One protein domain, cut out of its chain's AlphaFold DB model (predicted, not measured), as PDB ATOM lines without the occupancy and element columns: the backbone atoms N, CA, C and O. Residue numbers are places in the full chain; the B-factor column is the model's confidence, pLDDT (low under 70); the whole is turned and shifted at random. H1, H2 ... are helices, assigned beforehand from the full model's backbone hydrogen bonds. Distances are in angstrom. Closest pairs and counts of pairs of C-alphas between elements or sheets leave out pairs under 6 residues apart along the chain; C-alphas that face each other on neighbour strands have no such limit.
ATOM      1  N   LYS A 287     142.218 173.142  60.229       82.75
ATOM      2  CA  LYS A 287     143.164 172.398  59.403       82.75
ATOM      3  C   LYS A 287     142.701 172.461  57.944       82.75
ATOM      4  O   LYS A 287     141.502 172.402  57.682       82.75
ATOM      5  N   PRO A 288     143.619 172.449  56.960       82.69
ATOM      6  CA  PRO A 288     143.249 172.580  55.546       82.69
ATOM      7  C   PRO A 288     142.200 171.571  55.045       82.69
ATOM      8  O   PRO A 288     141.415 171.879  54.153       82.69
ATOM      9  N   HIS A 289     142.164 170.361  55.611       81.69
ATOM     10  CA  HIS A 289     141.160 169.356  55.256       81.69
ATOM     11  C   HIS A 289     139.777 169.650  55.854       81.69
ATOM     12  O   HIS A 289     138.781 169.330  55.217       81.69
ATOM     13  N   GLU A 290     139.706 170.275  57.032       84.81
ATOM     14  CA  GLU A 290     138.447 170.687  57.667       84.81
ATOM     15  C   GLU A 290     137.799 171.805  56.842       84.81
ATOM     16  O   GLU A 290     136.632 171.689  56.476       84.81
ATOM     17  N   VAL A 291     138.587 172.811  56.429       86.62
ATOM     18  CA  VAL A 291     138.125 173.883  55.525       86.62
ATOM     19  C   VAL A 291     137.574 173.296  54.223       86.62
ATOM     20  O   VAL A 291     136.524 173.720  53.747       86.62
ATOM     21  N   LYS A 292     138.257 172.293  53.654       88.62
ATOM     22  CA  LYS A 292     137.824 171.647  52.413       88.62
ATOM     23  C   LYS A 292     136.495 170.906  52.566       88.62
ATOM     24  O   LYS A 292     135.633 171.060  51.713       88.62
ATOM     25  N   VAL A 293     136.309 170.148  53.648       88.12
ATOM     26  CA  VAL A 293     135.042 169.441  53.911       88.12
ATOM     27  C   VAL A 293     133.883 170.432  54.028       88.12
ATOM     28  O   VAL A 293     132.824 170.203  53.450       88.12
ATOM     29  N   VAL A 294     134.086 171.550  54.729       88.56
ATOM     30  CA  VAL A 294     133.059 172.596  54.844       88.56
ATOM     31  C   VAL A 294     132.797 173.261  53.488       88.56
ATOM     32  O   VAL A 294     131.641 173.480  53.140       88.56
ATOM     33  N   ALA A 295     133.835 173.527  52.689       90.19
ATOM     34  CA  ALA A 295     133.677 174.072  51.339       90.19
ATOM     35  C   ALA A 295     132.848 173.140  50.437       90.19
ATOM     36  O   ALA A 295     131.913 173.591  49.780       90.19
ATOM     37  N   ASP A 296     133.144 171.837  50.460       88.94
ATOM     38  CA  ASP A 296     132.426 170.826  49.678       88.94
ATOM     39  C   ASP A 296     130.939 170.737  50.085       88.94
ATOM     40  O   ASP A 296     130.078 170.501  49.238       88.94
ATOM     41  N   LEU A 297     130.624 170.960  51.370       89.25
ATOM     42  CA  LEU A 297     129.250 170.985  51.887       89.25
ATOM     43  C   LEU A 297     128.487 172.260  51.510       89.25
ATOM     44  O   LEU A 297     127.295 172.191  51.215       89.25
ATOM     45  N   LEU A 298     129.149 173.417  51.546       88.44
ATOM     46  CA  LEU A 298     128.526 174.700  51.214       88.44
ATOM     47  C   LEU A 298     128.298 174.870  49.709       88.44
ATOM     48  O   LEU A 298     127.366 175.567  49.306       88.44
ATOM     49  N   GLY A 299     129.134 174.235  48.889       92.88
ATOM     50  CA  GLY A 299     129.065 174.341  47.439       92.88
ATOM     51  C   GLY A 299     129.582 175.686  46.907       92.88
ATOM     52  O   GLY A 299     130.297 176.410  47.608       92.88
ATOM     53  N   PRO A 300     129.272 176.019  45.640       95.12
ATOM     54  CA  PRO A 300     129.818 177.199  44.980       95.12
ATOM     55  C   PRO A 300     129.334 178.494  45.637       95.12
ATOM     56  O   PRO A 300     128.191 178.595  46.084       95.12
ATOM     57  N   LEU A 301     130.212 179.496  45.656       96.25
ATOM     58  CA  LEU A 301     129.941 180.856  46.109       96.25
ATOM     59  C   LEU A 301     129.896 181.790  44.897       96.25
ATOM     60  O   LEU A 301     130.937 182.223  44.402       96.25
ATOM     61  N   ASP A 302     128.684 182.097  44.442       94.38
ATOM     62  CA  ASP A 302     128.405 182.972  43.302       94.38
ATOM     63  C   ASP A 302     127.218 183.912  43.598       94.38
ATOM     64  O   ASP A 302     126.754 184.028  44.734       94.38
ATOM     65  N   LYS A 303     126.747 184.649  42.587       91.75
ATOM     66  CA  LYS A 303     125.653 185.625  42.734       91.75
ATOM     67  C   LYS A 303     124.312 184.991  43.095       91.75
ATOM     68  O   LYS A 303     123.496 185.668  43.723       91.75
ATOM     69  N   ASP A 304     124.090 183.741  42.705       88.69
ATOM     70  CA  ASP A 304     122.821 183.044  42.890       88.69
ATOM     71  C   ASP A 304     122.791 182.352  44.258       88.69
ATOM     72  O   ASP A 304     121.791 182.415  44.978       88.69
ATOM     73  N   THR A 305     123.914 181.759  44.671       89.75
ATOM     74  CA  THR A 305     124.047 181.067  45.964       89.75
ATOM     75  C   THR A 305     124.503 181.978  47.101       89.75
ATOM     76  O   THR A 305     124.340 181.640  48.278       89.75
ATOM     77  N   GLY A 306     125.050 183.153  46.783       91.88
ATOM     78  CA  GLY A 306     125.827 183.968  47.709       91.88
ATOM     79  C   GLY A 306     125.092 184.386  48.972       91.88
ATOM     80  O   GLY A 306     125.674 184.361  50.054       91.88
ATOM     81  N   VAL A 307     123.805 184.738  48.880       89.94
ATOM     82  CA  VAL A 307     123.042 185.156  50.068       89.94
ATOM     83  C   VAL A 307     122.907 183.986  51.035       89.94
ATOM     84  O   VAL A 307     123.115 184.155  52.236       89.94
ATOM     85  N   GLN A 308     122.594 182.803  50.508       86.94
ATOM     86  CA  GLN A 308     122.429 181.614  51.325       86.94
ATOM     87  C   GLN A 308     123.761 181.183  51.928       86.94
ATOM     88  O   GLN A 308     123.856 181.010  53.144       86.94
ATOM     89  N   TRP A 309     124.793 181.090  51.094       92.44
ATOM     90  CA  TRP A 309     126.140 180.702  51.496       92.44
ATOM     91  C   TRP A 309     126.663 181.604  52.617       92.44
ATOM     92  O   TRP A 309     127.072 181.131  53.678       92.44
ATOM     93  N   LEU A 310     126.561 182.925  52.434       93.31
ATOM     94  CA  LEU A 310     127.025 183.892  53.425       93.31
ATOM     95  C   LEU A 310     126.194 183.848  54.711       93.31
ATOM     96  O   LEU A 310     126.749 184.070  55.787       93.31
ATOM     97  N   SER A 311     124.895 183.541  54.630       87.81
ATOM     98  CA  SER A 311     124.056 183.411  55.825       87.81
ATOM     99  C   SER A 311     124.451 182.196  56.670       87.81
ATOM    100  O   SER A 311     124.588 182.315  57.888       87.81
ATOM    101  N   VAL A 312     124.727 181.055  56.029       86.56
ATOM    102  CA  VAL A 312     125.191 179.835  56.702       86.56
ATOM    103  C   VAL A 312     126.531 180.096  57.378       86.56
ATOM    104  O   VAL A 312     126.682 179.846  58.572       86.56
ATOM    105  N   VAL A 313     127.480 180.698  56.659       89.12
ATOM    106  CA  VAL A 313     128.794 181.043  57.214       89.12
ATOM    107  C   VAL A 313     128.692 182.011  58.388       89.12
ATOM    108  O   VAL A 313     129.384 181.840  59.394       89.12
ATOM    109  N   TYR A 314     127.804 183.001  58.307       87.81
ATOM    110  CA  TYR A 314     127.618 183.966  59.381       87.81
ATOM    111  C   TYR A 314     127.061 183.320  60.657       87.81
ATOM    112  O   TYR A 314     127.624 183.555  61.728       87.81
ATOM    113  N   TYR A 315     126.005 182.505  60.544       81.50
ATOM    114  CA  TYR A 315     125.274 181.972  61.700       81.50
ATOM    115  C   TYR A 315     125.769 180.622  62.225       81.50
ATOM    116  O   TYR A 315     125.620 180.373  63.417       81.50
ATOM    117  N   GLN A 316     126.305 179.743  61.376       83.19
ATOM    118  CA  GLN A 316     126.612 178.356  61.758       83.19
ATOM    119  C   GLN A 316     128.095 178.117  62.044       83.19
ATOM    120  O   GLN A 316     128.428 177.254  62.847       83.19
ATOM    121  N   HIS A 317     128.993 178.896  61.445       84.31
ATOM    122  CA  HIS A 317     130.437 178.708  61.603       84.31
ATOM    123  C   HIS A 317     131.050 179.762  62.526       84.31
ATOM    124  O   HIS A 317     132.045 180.378  62.153       84.31
ATOM    125  N   THR A 318     130.421 180.073  63.671       80.44
ATOM    126  CA  THR A 318     130.756 181.208  64.579       80.44
ATOM    127  C   THR A 318     132.183 181.202  65.122       80.44
ATOM    128  O   THR A 318     132.713 182.240  65.511       80.44
ATOM    129  N   ASP A 319     132.804 180.036  65.113       78.81
ATOM    130  CA  ASP A 319     134.151 179.722  65.563       78.81
ATOM    131  C   ASP A 319     135.218 179.816  64.458       78.81
ATOM    132  O   ASP A 319     136.405 179.802  64.766       78.81
ATOM    133  N   ALA A 320     134.840 179.944  63.184       84.44
ATOM    134  CA  ALA A 320     135.803 180.148  62.101       84.44
ATOM    135  C   ALA A 320     136.573 181.471  62.272       84.44
ATOM    136  O   ALA A 320     135.969 182.538  62.472       84.44
ATOM    137  N   THR A 321     137.902 181.417  62.150       86.94
ATOM    138  CA  THR A 321     138.742 182.619  62.125       86.94
ATOM    139  C   THR A 321     138.586 183.353  60.793       86.94
ATOM    140  O   THR A 321     138.164 182.781  59.789       86.94
ATOM    141  N   ALA A 322     138.943 184.637  60.738       85.94
ATOM    142  CA  ALA A 322     138.847 185.407  59.495       85.94
ATOM    143  C   ALA A 322     139.760 184.866  58.370       85.94
ATOM    144  O   ALA A 322     139.440 185.035  57.191       85.94
ATOM    145  N   GLU A 323     140.843 184.159  58.713       89.38
ATOM    146  CA  GLU A 323     141.671 183.435  57.744       89.38
ATOM    147  C   GLU A 323     140.939 182.196  57.204       89.38
ATOM    148  O   GLU A 323     140.891 182.010  55.986       89.38
ATOM    149  N   ASP A 324     140.292 181.410  58.075       91.38
ATOM    150  CA  ASP A 324     139.483 180.246  57.676       91.38
ATOM    151  C   ASP A 324     138.356 180.667  56.728       91.38
ATOM    152  O   ASP A 324     138.155 180.052  55.682       91.38
ATOM    153  N   LEU A 325     137.674 181.776  57.039       92.94
ATOM    154  CA  LEU A 325     136.628 182.352  56.192       92.94
ATOM    155  C   LEU A 325     137.160 182.725  54.799       92.94
ATOM    156  O   LEU A 325     136.521 182.424  53.788       92.94
ATOM    157  N   CYS A 326     138.346 183.338  54.717       93.44
ATOM    158  CA  CYS A 326     138.977 183.667  53.436       93.44
ATOM    159  C   CYS A 326     139.353 182.414  52.636       93.44
ATOM    160  O   CYS A 326     139.166 182.389  51.420       93.44
ATOM    161  N   GLN A 327     139.883 181.377  53.290       93.19
ATOM    162  CA  GLN A 327     140.206 180.111  52.627       93.19
ATOM    163  C   GLN A 327     138.948 179.406  52.122       93.19
ATOM    164  O   GLN A 327     138.920 178.950  50.980       93.19
ATOM    165  N   LEU A 328     137.890 179.393  52.929       94.88
ATOM    166  CA  LEU A 328     136.595 178.833  52.570       94.88
ATOM    167  C   LEU A 328     136.010 179.536  51.336       94.88
ATOM    168  O   LEU A 328     135.646 178.878  50.363       94.88
ATOM    169  N   ALA A 329     136.011 180.873  51.326       95.31
ATOM    170  CA  ALA A 329     135.570 181.656  50.174       95.31
ATOM    171  C   ALA A 329     136.426 181.391  48.925       95.31
ATOM    172  O   ALA A 329     135.880 181.247  47.837       95.31
ATOM    173  N   ARG A 330     137.755 181.259  49.062       95.69
ATOM    174  CA  ARG A 330     138.653 180.930  47.937       95.69
ATOM    175  C   ARG A 330     138.366 179.568  47.312       95.69
ATOM    176  O   ARG A 330     138.552 179.421  46.111       95.69
ATOM    177  N   LEU A 331     137.964 178.586  48.118       95.69
ATOM    178  CA  LEU A 331     137.615 177.251  47.631       95.69
ATOM    179  C   LEU A 331     136.251 177.224  46.934       95.69
ATOM    180  O   LEU A 331     136.054 176.413  46.034       95.69
ATOM    181  N   CYS A 332     135.328 178.102  47.338       95.69
ATOM    182  CA  CYS A 332     133.960 178.122  46.819       95.69
ATOM    183  C   CYS A 332     133.767 179.108  45.653       95.69
ATOM    184  O   CYS A 332     132.856 178.928  44.850       95.69
ATOM    185  N   MET A 333     134.598 180.149  45.541       96.50
ATOM    186  CA  MET A 333     134.548 181.117  44.442       96.50
ATOM    187  C   MET A 333     135.345 180.652  43.224       96.50
ATOM    188  O   MET A 333     136.351 179.954  43.331       96.50
ATOM    189  N   SER A 334     134.950 181.132  42.046       93.38
ATOM    190  CA  SER A 334     135.683 180.898  40.802       93.38
ATOM    191  C   SER A 334     135.758 182.163  39.941       93.38
ATOM    192  O   SER A 334     135.122 183.176  40.228       93.38
ATOM    193  N   GLY A 335     136.585 182.127  38.893       93.38
ATOM    194  CA  GLY A 335     136.630 183.180  37.877       93.38
ATOM    195  C   GLY A 335     137.064 184.558  38.391       93.38
ATOM    196  O   GLY A 335     138.027 184.685  39.152       93.38
ATOM    197  N   SER A 336     136.373 185.602  37.920       92.31
ATOM    198  CA  SER A 336     136.663 187.006  38.246       92.31
ATOM    199  C   SER A 336     136.523 187.304  39.733       92.31
ATOM    200  O   SER A 336     137.342 188.033  40.288       92.31
ATOM    201  N   ASP A 337     135.530 186.713  40.390       93.75
ATOM    202  CA  ASP A 337     135.182 187.036  41.772       93.75
ATOM    203  C   ASP A 337     136.276 186.536  42.725       93.75
ATOM    204  O   ASP A 337     136.688 187.252  43.639       93.75
ATOM    205  N   LEU A 338     136.866 185.371  42.424       96.00
ATOM    206  CA  LEU A 338     138.047 184.858  43.121       96.00
ATOM    207  C   LEU A 338     139.269 185.778  42.953       96.00
ATOM    208  O   LEU A 338     140.027 185.993  43.904       96.00
ATOM    209  N   ALA A 339     139.481 186.332  41.756       94.94
ATOM    210  CA  ALA A 339     140.581 187.265  41.516       94.94
ATOM    211  C   ALA A 339     140.405 188.558  42.331       94.94
ATOM    212  O   ALA A 339     141.359 189.028  42.961       94.94
ATOM    213  N   VAL A 340     139.180 189.092  42.391       95.44
ATOM    214  CA  VAL A 340     138.853 190.262  43.216       95.44
ATOM    215  C   VAL A 340     139.017 189.943  44.702       95.44
ATOM    216  O   VAL A 340     139.667 190.716  45.406       95.44
ATOM    217  N   LEU A 341     138.528 188.793  45.179       95.62
ATOM    218  CA  LEU A 341     138.704 188.352  46.567       95.62
ATOM    219  C   LEU A 341     140.182 188.343  46.966       95.62
ATOM    220  O   LEU A 341     140.554 188.935  47.978       95.62
ATOM    221  N   ASN A 342     141.041 187.728  46.150       94.44
ATOM    222  CA  ASN A 342     142.476 187.670  46.421       94.44
ATOM    223  C   ASN A 342     143.124 189.061  46.449       94.44
ATOM    224  O   ASN A 342     143.953 189.330  47.321       94.44
ATOM    225  N   SER A 343     142.702 189.964  45.560       93.88
ATOM    226  CA  SER A 343     143.140 191.362  45.575       93.88
ATOM    227  C   SER A 343     142.704 192.088  46.852       93.88
ATOM    228  O   SER A 343     143.493 192.823  47.448       93.88
ATOM    229  N   VAL A 344     141.464 191.889  47.307       92.00
ATOM    230  CA  VAL A 344     140.925 192.528  48.519       92.00
ATOM    231  C   VAL A 344     141.604 191.984  49.778       92.00
ATOM    232  O   VAL A 344     141.948 192.767  50.663       92.00
ATOM    233  N   VAL A 345     141.893 190.679  49.837       92.00
ATOM    234  CA  VAL A 345     142.672 190.092  50.940       92.00
ATOM    235  C   VAL A 345     144.056 190.736  51.018       92.00
ATOM    236  O   VAL A 345     144.456 191.174  52.094       92.00
ATOM    237  N   ALA A 346     144.756 190.859  49.887       89.62
ATOM    238  CA  ALA A 346     146.111 191.408  49.852       89.62
ATOM    239  C   ALA A 346     146.173 192.920  50.137       89.62
ATOM    240  O   ALA A 346     147.103 193.384  50.789       89.62
ATOM    241  N   SER A 347     145.205 193.697  49.642       86.56
ATOM    242  CA  SER A 347     145.252 195.168  49.694       86.56
ATOM    243  C   SER A 347     144.543 195.787  50.897       86.56
ATOM    244  O   SER A 347     144.953 196.848  51.360       86.56
ATOM    245  N   ARG A 348     143.472 195.156  51.399       84.12
ATOM    246  CA  ARG A 348     142.623 195.704  52.472       84.12
ATOM    247  C   ARG A 348     142.665 194.893  53.763       84.12
ATOM    248  O   ARG A 348     142.040 195.302  54.736       84.12
ATOM    249  N   GLY A 349     143.372 193.761  53.780       87.81
ATOM    250  CA  GLY A 349     143.445 192.895  54.956       87.81
ATOM    251  C   GLY A 349     142.086 192.299  55.312       87.81
ATOM    252  O   GLY A 349     141.659 192.367  56.462       87.81
ATOM    253  N   LEU A 350     141.380 191.735  54.323       89.69
ATOM    254  CA  LEU A 350     140.064 191.114  54.531       89.69
ATOM    255  C   LEU A 350     140.085 190.080  55.670       89.69
ATOM    256  O   LEU A 350     139.163 190.029  56.474       89.69
ATOM    257  N   ASN A 351     141.172 189.321  55.785       87.94
ATOM    258  CA  ASN A 351     141.415 188.330  56.836       87.94
ATOM    259  C   ASN A 351     141.634 188.917  58.246       87.94
ATOM    260  O   ASN A 351     141.815 188.158  59.192       87.94
ATOM    261  N   ALA A 352     141.612 190.240  58.409       86.50
ATOM    262  CA  ALA A 352     141.649 190.918  59.703       86.50
ATOM    263  C   ALA A 352     140.314 191.599  60.060       86.50
ATOM    264  O   ALA A 352     140.178 192.157  61.150       86.50
ATOM    265  N   LEU A 353     139.324 191.584  59.157       87.69
ATOM    266  CA  LEU A 353     138.042 192.234  59.409       87.69
ATOM    267  C   LEU A 353     137.177 191.431  60.392       87.69
ATOM    268  O   LEU A 353     137.139 190.198  60.327       87.69
ATOM    269  N   PRO A 354     136.394 192.113  61.253       88.38
ATOM    270  CA  PRO A 354     135.326 191.467  62.000       88.38
ATOM    271  C   PRO A 354     134.368 190.755  61.045       88.38
ATOM    272  O   PRO A 354     134.041 191.283  59.982       88.38
ATOM    273  N   ARG A 355     133.851 189.594  61.453       88.81
ATOM    274  CA  ARG A 355     133.004 188.719  60.627       88.81
ATOM    275  C   ARG A 355     131.907 189.452  59.853       88.81
ATOM    276  O   ARG A 355     131.741 189.218  58.665       88.81
ATOM    277  N   LEU A 356     131.161 190.348  60.500       88.25
ATOM    278  CA  LEU A 356     130.082 191.079  59.828       88.25
ATOM    279  C   LEU A 356     130.602 191.995  58.707       88.25
ATOM    280  O   LEU A 356     129.967 192.102  57.662       88.25
ATOM    281  N   GLU A 357     131.753 192.641  58.901       90.00
ATOM    282  CA  GLU A 357     132.382 193.457  57.856       90.00
ATOM    283  C   GLU A 357     133.021 192.587  56.771       90.00
ATOM    284  O   GLU A 357     132.905 192.917  55.592       90.00
ATOM    285  N   TRP A 358     133.599 191.442  57.144       93.81
ATOM    286  CA  TRP A 358     134.081 190.439  56.196       93.81
ATOM    287  C   TRP A 358     132.961 189.995  55.249       93.81
ATOM    288  O   TRP A 358     133.099 190.090  54.033       93.81
ATOM    289  N   VAL A 359     131.803 189.611  55.799       93.06
ATOM    290  CA  VAL A 359     130.647 189.177  55.003       93.06
ATOM    291  C   VAL A 359     130.151 190.301  54.086       93.06
ATOM    292  O   VAL A 359     129.787 190.043  52.941       93.06
ATOM    293  N   ARG A 360     130.163 191.560  54.548       92.25
ATOM    294  CA  ARG A 360     129.789 192.711  53.707       92.25
ATOM    295  C   ARG A 360     130.757 192.933  52.550       92.25
ATOM    296  O   ARG A 360     130.293 193.238  51.456       92.25
ATOM    297  N   GLU A 361     132.063 192.806  52.765       93.44
ATOM    298  CA  GLU A 361     133.046 192.910  51.677       93.44
ATOM    299  C   GLU A 361     132.863 191.782  50.661       93.44
ATOM    300  O   GLU A 361     132.820 192.051  49.464       93.44
ATOM    301  N   VAL A 362     132.652 190.544  51.115       95.06
ATOM    302  CA  VAL A 362     132.392 189.418  50.207       95.06
ATOM    303  C   VAL A 362     131.097 189.619  49.417       95.06
ATOM    304  O   VAL A 362     131.075 189.407  48.208       95.06
ATOM    305  N   ALA A 363     130.039 190.127  50.051       94.12
ATOM    306  CA  ALA A 363     128.807 190.480  49.352       94.12
ATOM    307  C   ALA A 363     129.025 191.581  48.292       94.12
ATOM    308  O   ALA A 363     128.449 191.512  47.211       94.12
ATOM    309  N   ARG A 364     129.886 192.576  48.550       93.38
ATOM    310  CA  ARG A 364     130.240 193.611  47.555       93.38
ATOM    311  C   ARG A 364     131.035 193.058  46.373       93.38
ATOM    312  O   ARG A 364     130.946 193.619  45.288       93.38
ATOM    313  N   ILE A 365     131.803 191.988  46.577       94.75
ATOM    314  CA  ILE A 365     132.500 191.290  45.487       94.75
ATOM    315  C   ILE A 365     131.487 190.579  44.590       94.75
ATOM    316  O   ILE A 365     131.570 190.700  43.373       94.75
ATOM    317  N   LEU A 366     130.519 189.880  45.190       94.56
ATOM    318  CA  LEU A 366     129.490 189.148  44.450       94.56
ATOM    319  C   LEU A 366     128.534 190.088  43.710       94.56
ATOM    320  O   LEU A 366     128.186 189.837  42.562       94.56
ATOM    321  N   TRP A 367     128.130 191.198  44.324       94.06
ATOM    322  CA  TRP A 367     127.195 192.144  43.715       94.06
ATOM    323  C   TRP A 367     127.797 193.554  43.621       94.06
ATOM    324  O   TRP A 367     127.372 194.450  44.349       94.06
ATOM    325  N   PRO A 368     128.773 193.785  42.720       91.69
ATOM    326  CA  PRO A 368     129.466 195.072  42.626       91.69
ATOM    327  C   PRO A 368     128.546 196.208  42.156       91.69
ATOM    328  O   PRO A 368     128.715 197.351  42.578       91.69
ATOM    329  N   ASP A 369     127.545 195.886  41.332       90.50
ATOM    330  CA  ASP A 369     126.621 196.855  40.732       90.50
ATOM    331  C   ASP A 369     125.318 197.034  41.529       90.50
ATOM    332  O   ASP A 369     124.473 197.851  41.166       90.50
ATOM    333  N   GLN A 370     125.123 196.267  42.607       89.44
ATOM    334  CA  GLN A 370     123.892 196.285  43.397       89.44
ATOM    335  C   GLN A 370     124.191 196.697  44.833       89.44
ATOM    336  O   GLN A 370     125.042 196.117  45.507       89.44
ATOM    337  N   SER A 371     123.454 197.679  45.356       91.44
ATOM    338  CA  SER A 371     123.600 198.005  46.768       91.44
ATOM    339  C   SER A 371     122.993 196.892  47.632       91.44
ATOM    340  O   SER A 371     121.941 196.331  47.320       91.44
ATOM    341  N   LEU A 372     123.613 196.597  48.779       90.19
ATOM    342  CA  LEU A 372     123.061 195.627  49.741       90.19
ATOM    343  C   LEU A 372     121.681 196.058  50.265       90.19
ATOM    344  O   LEU A 372     120.878 195.222  50.669       90.19
ATOM    345  N   THR A 373     121.400 197.367  50.255       90.94
ATOM    346  CA  THR A 373     120.063 197.901  50.546       90.94
ATOM    347  C   THR A 373     119.063 197.468  49.482       90.94
ATOM    348  O   THR A 373     117.981 197.006  49.834       90.94
ATOM    349  N   ASP A 374     119.413 197.585  48.202       91.62
ATOM    350  CA  ASP A 374     118.522 197.176  47.118       91.62
ATOM    351  C   ASP A 374     118.263 195.676  47.195       91.62
ATOM    352  O   ASP A 374     117.108 195.267  47.192       91.62
ATOM    353  N   LEU A 375     119.310 194.872  47.410       89.44
ATOM    354  CA  LEU A 375     119.193 193.426  47.617       89.44
ATOM    355  C   LEU A 375     118.222 193.085  48.765       89.44
ATOM    356  O   LEU A 375     117.410 192.163  48.652       89.44
ATOM    357  N   PHE A 376     118.254 193.855  49.860       92.19
ATOM    358  CA  PHE A 376     117.314 193.704  50.972       92.19
ATOM    359  C   PHE A 376     115.864 194.002  50.566       92.19
ATOM    360  O   PHE A 376     114.979 193.234  50.940       92.19
ATOM    361  N   TYR A 377     115.593 195.058  49.797       91.19
ATOM    362  CA  TYR A 377     114.223 195.419  49.408       91.19
ATOM    363  C   TYR A 377     113.669 194.582  48.246       91.19
ATOM    364  O   TYR A 377     112.484 194.255  48.252       91.19
ATOM    365  N   THR A 378     114.495 194.214  47.264       89.75
ATOM    366  CA  THR A 378     114.043 193.538  46.035       89.75
ATOM    367  C   THR A 378     113.941 192.026  46.176       89.75
ATOM    368  O   THR A 378     113.196 191.396  45.426       89.75
ATOM    369  N   SER A 379     114.662 191.435  47.128       87.75
ATOM    370  CA  SER A 379     114.587 190.005  47.417       87.75
ATOM    371  C   SER A 379     113.161 189.596  47.818       87.75
ATOM    372  O   SER A 379     112.556 190.219  48.690       87.75
ATOM    373  N   LYS A 380     112.613 188.546  47.203       89.81
ATOM    374  CA  LYS A 380     111.290 187.978  47.523       89.81
ATOM    375  C   LYS A 380     111.425 186.511  47.912       89.81
ATOM    376  O   LYS A 380     112.477 185.915  47.663       89.81
ATOM    377  N   GLN A 381     110.381 185.963  48.528       88.44
ATOM    378  CA  GLN A 381     110.279 184.535  48.804       88.44
ATOM    379  C   GLN A 381     110.285 183.773  47.474       88.44
ATOM    380  O   GLN A 381     109.507 184.094  46.570       88.44
ATOM    381  N   GLY A 382     111.188 182.804  47.341       84.31
ATOM    382  CA  GLY A 382     111.216 181.888  46.205       84.31
ATOM    383  C   GLY A 382     109.968 181.002  46.167       84.31
ATOM    384  O   GLY A 382     109.314 180.802  47.186       84.31
ATOM    385  N   ALA A 383     109.637 180.450  44.997       81.00
ATOM    386  CA  ALA A 383     108.444 179.609  44.837       81.00
ATOM    387  C   ALA A 383     108.460 178.362  45.742       81.00
ATOM    388  O   ALA A 383     107.427 177.996  46.293       81.00
ATOM    389  N   ASP A 384     109.644 177.776  45.936       82.06
ATOM    390  CA  ASP A 384     109.861 176.570  46.745       82.06
ATOM    391  C   ASP A 384     110.471 176.880  48.127       82.06
ATOM    392  O   ASP A 384     110.843 175.980  48.878       82.06
ATOM    393  N   GLU A 385     110.616 178.162  48.471       82.75
ATOM    394  CA  GLU A 385     111.226 178.605  49.725       82.75
ATOM    395  C   GLU A 385     110.171 178.652  50.837       82.75
ATOM    396  O   GLU A 385     109.106 179.248  50.665       82.75
ATOM    397  N   SER A 386     110.460 178.076  52.008       84.38
ATOM    398  CA  SER A 386     109.564 178.204  53.163       84.38
ATOM    399  C   SER A 386     109.549 179.643  53.699       84.38
ATOM    400  O   SER A 386     110.502 180.409  53.523       84.38
ATOM    401  N   ALA A 387     108.464 180.029  54.376       83.06
ATOM    402  CA  ALA A 387     108.337 181.378  54.928       83.06
ATOM    403  C   ALA A 387     109.405 181.652  56.001       83.06
ATOM    404  O   ALA A 387     109.963 182.745  56.058       83.06
ATOM    405  N   GLU A 388     109.735 180.650  56.814       82.31
ATOM    406  CA  GLU A 388     110.744 180.733  57.873       82.31
ATOM    407  C   GLU A 388     112.133 180.988  57.288       82.31
ATOM    408  O   GLU A 388     112.867 181.857  57.764       82.31
ATOM    409  N   PHE A 389     112.478 180.271  56.219       81.62
ATOM    410  CA  PHE A 389     113.762 180.418  55.551       81.62
ATOM    411  C   PHE A 389     113.890 181.789  54.878       81.62
ATOM    412  O   PHE A 389     114.900 182.475  55.050       81.62
ATOM    413  N   TYR A 390     112.819 182.249  54.226       86.69
ATOM    414  CA  TYR A 390     112.740 183.606  53.693       86.69
ATOM    415  C   TYR A 390     112.912 184.673  54.785       86.69
ATOM    416  O   TYR A 390     113.653 185.640  54.592       86.69
ATOM    417  N   VAL A 391     112.287 184.495  55.956       87.62
ATOM    418  CA  VAL A 391     112.438 185.410  57.099       87.62
ATOM    419  C   VAL A 391     113.880 185.416  57.614       87.62
ATOM    420  O   VAL A 391     114.448 186.501  57.749       87.62
ATOM    421  N   CYS A 392     114.508 184.255  57.835       84.88
ATOM    422  CA  CYS A 392     115.918 184.178  58.248       84.88
ATOM    423  C   CYS A 392     116.838 184.864  57.217       84.88
ATOM    424  O   CYS A 392     117.695 185.680  57.573       84.88
ATOM    425  N   ARG A 393     116.610 184.628  55.920       87.88
ATOM    426  CA  ARG A 393     117.354 185.278  54.834       87.88
ATOM    427  C   ARG A 393     117.155 186.796  54.823       87.88
ATOM    428  O   ARG A 393     118.102 187.549  54.590       87.88
ATOM    429  N   LYS A 394     115.948 187.281  55.123       90.19
ATOM    430  CA  LYS A 394     115.652 188.717  55.247       90.19
ATOM    431  C   LYS A 394     116.286 189.359  56.472       90.19
ATOM    432  O   LYS A 394     116.781 190.478  56.360       90.19
ATOM    433  N   GLN A 395     116.314 188.672  57.610       90.25
ATOM    434  CA  GLN A 395     117.019 189.125  58.813       90.25
ATOM    435  C   GLN A 395     118.509 189.314  58.528       90.25
ATOM    436  O   GLN A 395     119.063 190.383  58.794       90.25
ATOM    437  N   PHE A 396     119.119 188.327  57.873       90.25
ATOM    438  CA  PHE A 396     120.502 188.395  57.421       90.25
ATOM    439  C   PHE A 396     120.759 189.579  56.478       90.25
ATOM    440  O   PHE A 396     121.642 190.402  56.726       90.25
ATOM    441  N   LEU A 397     119.945 189.736  55.429       91.44
ATOM    442  CA  LEU A 397     120.050 190.869  54.505       91.44
ATOM    443  C   LEU A 397     119.831 192.219  55.207       91.44
ATOM    444  O   LEU A 397     120.478 193.211  54.864       91.44
ATOM    445  N   GLY A 398     118.964 192.268  56.217       90.69
ATOM    446  CA  GLY A 398     118.748 193.441  57.062       90.69
ATOM    447  C   GLY A 398     120.010 193.852  57.825       90.69
ATOM    448  O   GLY A 398     120.345 195.040  57.871       90.69
ATOM    449  N   LEU A 399     120.754 192.879  58.361       88.88
ATOM    450  CA  LEU A 399     122.052 193.103  59.008       88.88
ATOM    451  C   LEU A 399     123.128 193.560  58.018       88.88
ATOM    452  O   LEU A 399     123.876 194.510  58.289       88.88
ATOM    453  N   LEU A 400     123.206 192.911  56.853       89.31
ATOM    454  CA  LEU A 400     124.186 193.254  55.823       89.31
ATOM    455  C   LEU A 400     123.984 194.669  55.288       89.31
ATOM    456  O   LEU A 400     124.946 195.431  55.179       89.31
ATOM    457  N   SER A 401     122.731 195.042  55.040       89.62
ATOM    458  CA  SER A 401     122.333 196.352  54.519       89.62
ATOM    459  C   SER A 401     122.344 197.481  55.555       89.62
ATOM    460  O   SER A 401     122.095 198.630  55.191       89.62
ATOM    461  N   LYS A 402     122.631 197.182  56.833       87.75
ATOM    462  CA  LYS A 402     122.536 198.124  57.969       87.75
ATOM    463  C   LYS A 402     121.121 198.688  58.183       87.75
ATOM    464  O   LYS A 402     120.961 199.751  58.786       87.75
ATOM    465  N   ARG A 403     120.089 197.990  57.694       88.31
ATOM    466  CA  ARG A 403     118.676 198.343  57.913       88.31
ATOM    467  C   ARG A 403     118.165 197.833  59.251       88.31
ATOM    468  O   ARG A 403     117.360 198.505  59.883       88.31
ATOM    469  N   VAL A 404     118.703 196.708  59.711       84.50
ATOM    470  CA  VAL A 404     118.532 196.231  61.082       84.50
ATOM    471  C   VAL A 404     119.674 196.783  61.923       84.50
ATOM    472  O   VAL A 404     120.848 196.539  61.632       84.50
ATOM    473  N   ARG A 405     119.330 197.553  62.959       77.81
ATOM    474  CA  ARG A 405     120.294 198.047  63.945       77.81
ATOM    475  C   ARG A 405     120.363 197.081  65.118       77.81
ATOM    476  O   ARG A 405     119.359 196.476  65.484       77.81
ATOM    477  N   ALA A 406     121.550 196.955  65.691       74.56
ATOM    478  CA  ALA A 406     121.704 196.332  66.990       74.56
ATOM    479  C   ALA A 406     121.287 197.318  68.091       74.56
ATOM    480  O   ALA A 406     121.440 198.532  67.928       74.56
ATOM    481  N   ASP A 407     120.747 196.802  69.187       70.94
ATOM    482  CA  ASP A 407     120.503 197.574  70.397       70.94
ATOM    483  C   ASP A 407     121.816 197.896  71.140       70.94
ATOM    484  O   ASP A 407     122.921 197.605  70.675       70.94
ATOM    485  N   HIS A 408     121.699 198.515  72.315       60.84
ATOM    486  CA  HIS A 408     122.837 198.868  73.166       60.84
ATOM    487  C   HIS A 408     123.624 197.648  73.680       60.84
ATOM    488  O   HIS A 408     124.772 197.812  74.086       60.84
ATOM    489  N   ASN A 409     123.043 196.448  73.614       61.94
ATOM    490  CA  ASN A 409     123.665 195.179  73.988       61.94
ATOM    491  C   ASN A 409     124.203 194.412  72.768       61.94
ATOM    492  O   ASN A 409     124.651 193.276  72.900       61.94
ATOM    493  N   GLY A 410     124.163 195.008  71.571       66.69
ATOM    494  CA  GLY A 410     124.616 194.358  70.344       66.69
ATOM    495  C   GLY A 410     123.605 193.374  69.745       66.69
ATOM    496  O   GLY A 410     123.943 192.681  68.785       66.69
ATOM    497  N   VAL A 411     122.367 193.324  70.248       73.31
ATOM    498  CA  VAL A 411     121.323 192.407  69.774       73.31
ATOM    499  C   VAL A 411     120.560 193.030  68.599       73.31
ATOM    500  O   VAL A 411     120.004 194.122  68.739       73.31
ATOM    501  N   PRO A 412     120.494 192.374  67.427       79.69
ATOM    502  CA  PRO A 412     119.732 192.869  66.280       79.69
ATOM    503  C   PRO A 412     118.238 193.089  66.569       79.69
ATOM    504  O   PRO A 412     117.548 192.188  67.045       79.69
ATOM    505  N   GLN A 413     117.709 194.262  66.211       80.06
ATOM    506  CA  GLN A 413     116.296 194.604  66.384       80.06
ATOM    507  C   GLN A 413     115.480 194.343  65.113       80.06
ATOM    508  O   GLN A 413     115.402 195.183  64.218       80.06
ATOM    509  N   TYR A 414     114.820 193.189  65.056       83.56
ATOM    510  CA  TYR A 414     113.932 192.823  63.943       83.56
ATOM    511  C   TYR A 414     112.468 193.237  64.155       83.56
ATOM    512  O   TYR A 414     111.656 193.141  63.241       83.56
ATOM    513  N   ASN A 415     112.099 193.703  65.352       79.50
ATOM    514  CA  ASN A 415     110.714 194.040  65.694       79.50
ATOM    515  C   ASN A 415     110.326 195.480  65.303       79.50
ATOM    516  O   ASN A 415     109.519 196.107  65.987       79.50
ATOM    517  N   THR A 416     110.909 196.029  64.234       80.44
ATOM    518  CA  THR A 416     110.549 197.367  63.751       80.44
ATOM    519  C   THR A 416     109.420 197.287  62.718       80.44
ATOM    520  O   THR A 416     109.366 196.319  61.945       80.44
ATOM    521  N   PRO A 417     108.502 198.271  62.676       80.25
ATOM    522  CA  PRO A 417     107.434 198.311  61.678       80.25
ATOM    523  C   PRO A 417     107.960 198.225  60.240       80.25
ATOM    524  O   PRO A 417     107.421 197.477  59.429       80.25
ATOM    525  N   GLU A 418     109.067 198.910  59.946       83.31
ATOM    526  CA  GLU A 418     109.662 198.965  58.610       83.31
ATOM    527  C   GLU A 418     110.199 197.598  58.176       83.31
ATOM    528  O   GLU A 418     110.054 197.202  57.020       83.31
ATOM    529  N   PHE A 419     110.810 196.849  59.098       86.44
ATOM    530  CA  PHE A 419     111.326 195.516  58.799       86.44
ATOM    531  C   PHE A 419     110.183 194.523  58.553       86.44
ATOM    532  O   PHE A 419     110.221 193.766  57.579       86.44
ATOM    533  N   LYS A 420     109.130 194.574  59.381       86.19
ATOM    534  CA  LYS A 420     107.924 193.749  59.206       86.19
ATOM    535  C   LYS A 420     107.242 194.016  57.868       86.19
ATOM    536  O   LYS A 420     106.891 193.071  57.167       86.19
ATOM    537  N   GLU A 421     107.101 195.283  57.490       87.19
ATOM    538  CA  GLU A 421     106.481 195.670  56.224       87.19
ATOM    539  C   GLU A 421     107.241 195.092  55.018       87.19
ATOM    540  O   GLU A 421     106.630 194.559  54.090       87.19
ATOM    541  N   VAL A 422     108.578 195.135  55.045       88.44
ATOM    542  CA  VAL A 422     109.415 194.565  53.977       88.44
ATOM    543  C   VAL A 422     109.280 193.048  53.894       88.44
ATOM    544  O   VAL A 422     109.223 192.505  52.788       88.44
ATOM    545  N   ILE A 423     109.219 192.355  55.036       89.75
ATOM    546  CA  ILE A 423     108.988 190.906  55.054       89.75
ATOM    547  C   ILE A 423     107.643 190.592  54.408       89.75
ATOM    548  O   ILE A 423     107.614 189.839  53.434       89.75
ATOM    549  N   LEU A 424     106.561 191.210  54.893       87.81
ATOM    550  CA  LEU A 424     105.197 190.944  54.434       87.81
ATOM    551  C   LEU A 424     105.037 191.184  52.928       87.81
ATOM    552  O   LEU A 424     104.465 190.346  52.234       87.81
ATOM    553  N   LYS A 425     105.606 192.276  52.398       88.25
ATOM    554  CA  LYS A 425     105.550 192.608  50.961       88.25
ATOM    555  C   LYS A 425     106.260 191.603  50.054       88.25
ATOM    556  O   LYS A 425     105.931 191.532  48.871       88.25
ATOM    557  N   GLY A 426     107.251 190.879  50.566       85.88
ATOM    558  CA  GLY A 426     107.999 189.897  49.779       85.88
ATOM    559  C   GLY A 426     107.611 188.441  50.039       85.88
ATOM    560  O   GLY A 426     108.152 187.577  49.352       85.88
ATOM    561  N   LEU A 427     106.692 188.164  50.975       87.50
ATOM    562  CA  LEU A 427     106.096 186.835  51.134       87.50
ATOM    563  C   LEU A 427     105.240 186.478  49.915       87.50
ATOM    564  O   LEU A 427     104.570 187.324  49.323       87.50
ATOM    565  N   SER A 428     105.245 185.199  49.564       80.50
ATOM    566  CA  SER A 428     104.363 184.636  48.549       80.50
ATOM    567  C   SER A 428     102.901 184.671  49.022       80.50
ATOM    568  O   SER A 428     102.608 184.535  50.213       80.50
ATOM    569  N   ALA A 429     101.958 184.848  48.090       68.94
ATOM    570  CA  ALA A 429     100.525 184.954  48.394       68.94
ATOM    571  C   ALA A 429      99.956 183.795  49.255       68.94
ATOM    572  O   ALA A 429      99.181 184.081  50.168       68.94
ATOM    573  N   PRO A 430     100.353 182.515  49.068       58.69
ATOM    574  CA  PRO A 430      99.906 181.422  49.941       58.69
ATOM    575  C   PRO A 430     100.337 181.595  51.405       58.69
ATOM    576  O   PRO A 430      99.624 181.176  52.317       58.69
ATOM    577  N   SER A 431     101.491 182.225  51.645       54.81
ATOM    578  CA  SER A 431     102.037 182.471  52.984       54.81
ATOM    579  C   SER A 431     101.449 183.718  53.657       54.81
ATOM    580  O   SER A 431     101.444 183.796  54.881       54.81
ATOM    581  N   GLN A 432     100.904 184.671  52.892       55.75
ATOM    582  CA  GLN A 432     100.256 185.877  53.434       55.75
ATOM    583  C   GLN A 432      98.888 185.583  54.081       55.75
ATOM    584  O   GLN A 432      98.522 186.220  55.070       55.75
ATOM    585  N   ILE A 433      98.157 184.580  53.579       44.56
ATOM    586  CA  ILE A 433      96.819 184.204  54.079       44.56
ATOM    587  C   ILE A 433      96.888 183.579  55.486       44.56
ATOM    588  O   ILE A 433      95.978 183.753  56.286       44.56
ATOM    589  N   ARG A 434      97.997 182.912  55.838       42.78
ATOM    590  CA  ARG A 434      98.208 182.330  57.181       42.78
ATOM    591  C   ARG A 434      98.681 183.331  58.242       42.78
ATOM    592  O   ARG A 434      98.760 182.971  59.403       42.78
ATOM    593  N   SER A 435      99.044 184.550  57.845       37.56
ATOM    594  CA  SER A 435      99.484 185.618  58.758       37.56
ATOM    595  C   SER A 435      98.351 186.588  59.121       37.56
ATOM    596  O   SER A 435      98.571 187.498  59.919       37.56
TER     597      SER A 435
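AT A GLANCE: This is residues 287 to 435 of the 437 residues of an uncharacterized protein of Paroedura picta (UniProt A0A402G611). Two groups of helices sit one after the other along the longest axis: a larger one of H1 to H5, and a smaller one of H6, H7 and H8, with short H9 at its far end. H7 crosses H2 where the groups meet; in the larger group H3, H4 and H5 fold back on one another in succession, H2 packs on H5, and H1 crosses H3. The printed part has 149 residues, with nine named helices in the order H1 to H9, no named strand, and class all helix. It is compact, with a radius of gyration of the C-alphas of 16.0 A and spans of 47 by 36 by 30 A.

HOW THE PARTS SIT: The hub is H7, residues 387 to 400, which touches four helices. With residues 393 to 397 alone it touches H2, residues 306 to 316, about perpendicular at 89 degrees; the closest C-alphas, of Ser 311 and Phe 396, are 6.3 A apart. H6, residues 372 to 378, forms a helical hairpin with H7, at a shallow tilt of 31 degrees; the closest C-alphas are those of Phe 376 and Leu 397, 5.3 A apart. H7 only just touches H8, residues 417 to 426, with 3 pairs of C-alphas within 8 A, the closest being Val 391 and Ile 423 at 6.8 A. It also only just touches H5, residues 355 to 366, with 3 pairs, the closest being Arg 360 and Leu 400 at 6.0 A. H5 and H2 touch at a shallow tilt of 13 degrees, opposite ways, with C-alphas 310 and 359 closest at 6.6 A. H4, residues 335 to 348, forms helical hairpins with H5, closest at C-alphas 337 and 365, 6.3 A, and with H3, residues 322 to 332, closest at C-alphas 330 and 338, 6.2 A. H1, residues 288 to 298, touches H3 at a steep tilt of 57 degrees; C-alphas 295 and 328 are closest, 5.7 A. H9, residues 429 to 435, is close to but not clearly touching H8, with C-alphas 424 and 432 closest at 7.1 A. H1 to H8 have every O i to N i+4 pair within hydrogen-bond range; H9 has 0 of 3, and 2 of 4 O i to N i+3 pairs.

IN THESE COORDINATES: H4 measures 20.1 A, H7 19.8 A and H5 16.6 A. H1 begins at C-alpha 288 (143.249, 172.580, 55.546), and H9 ends at C-alpha 435 (99.484, 185.618, 58.758).

THE WHOLE: The C-alphas farthest apart, Ala 346 and Ile 433, are 50.0 A apart. The printed part has no cut. The link H7 to H8 is long. Mean pLDDT of the printed part is 86.3; residues 408 to 410 and 429 to 435 are under 70.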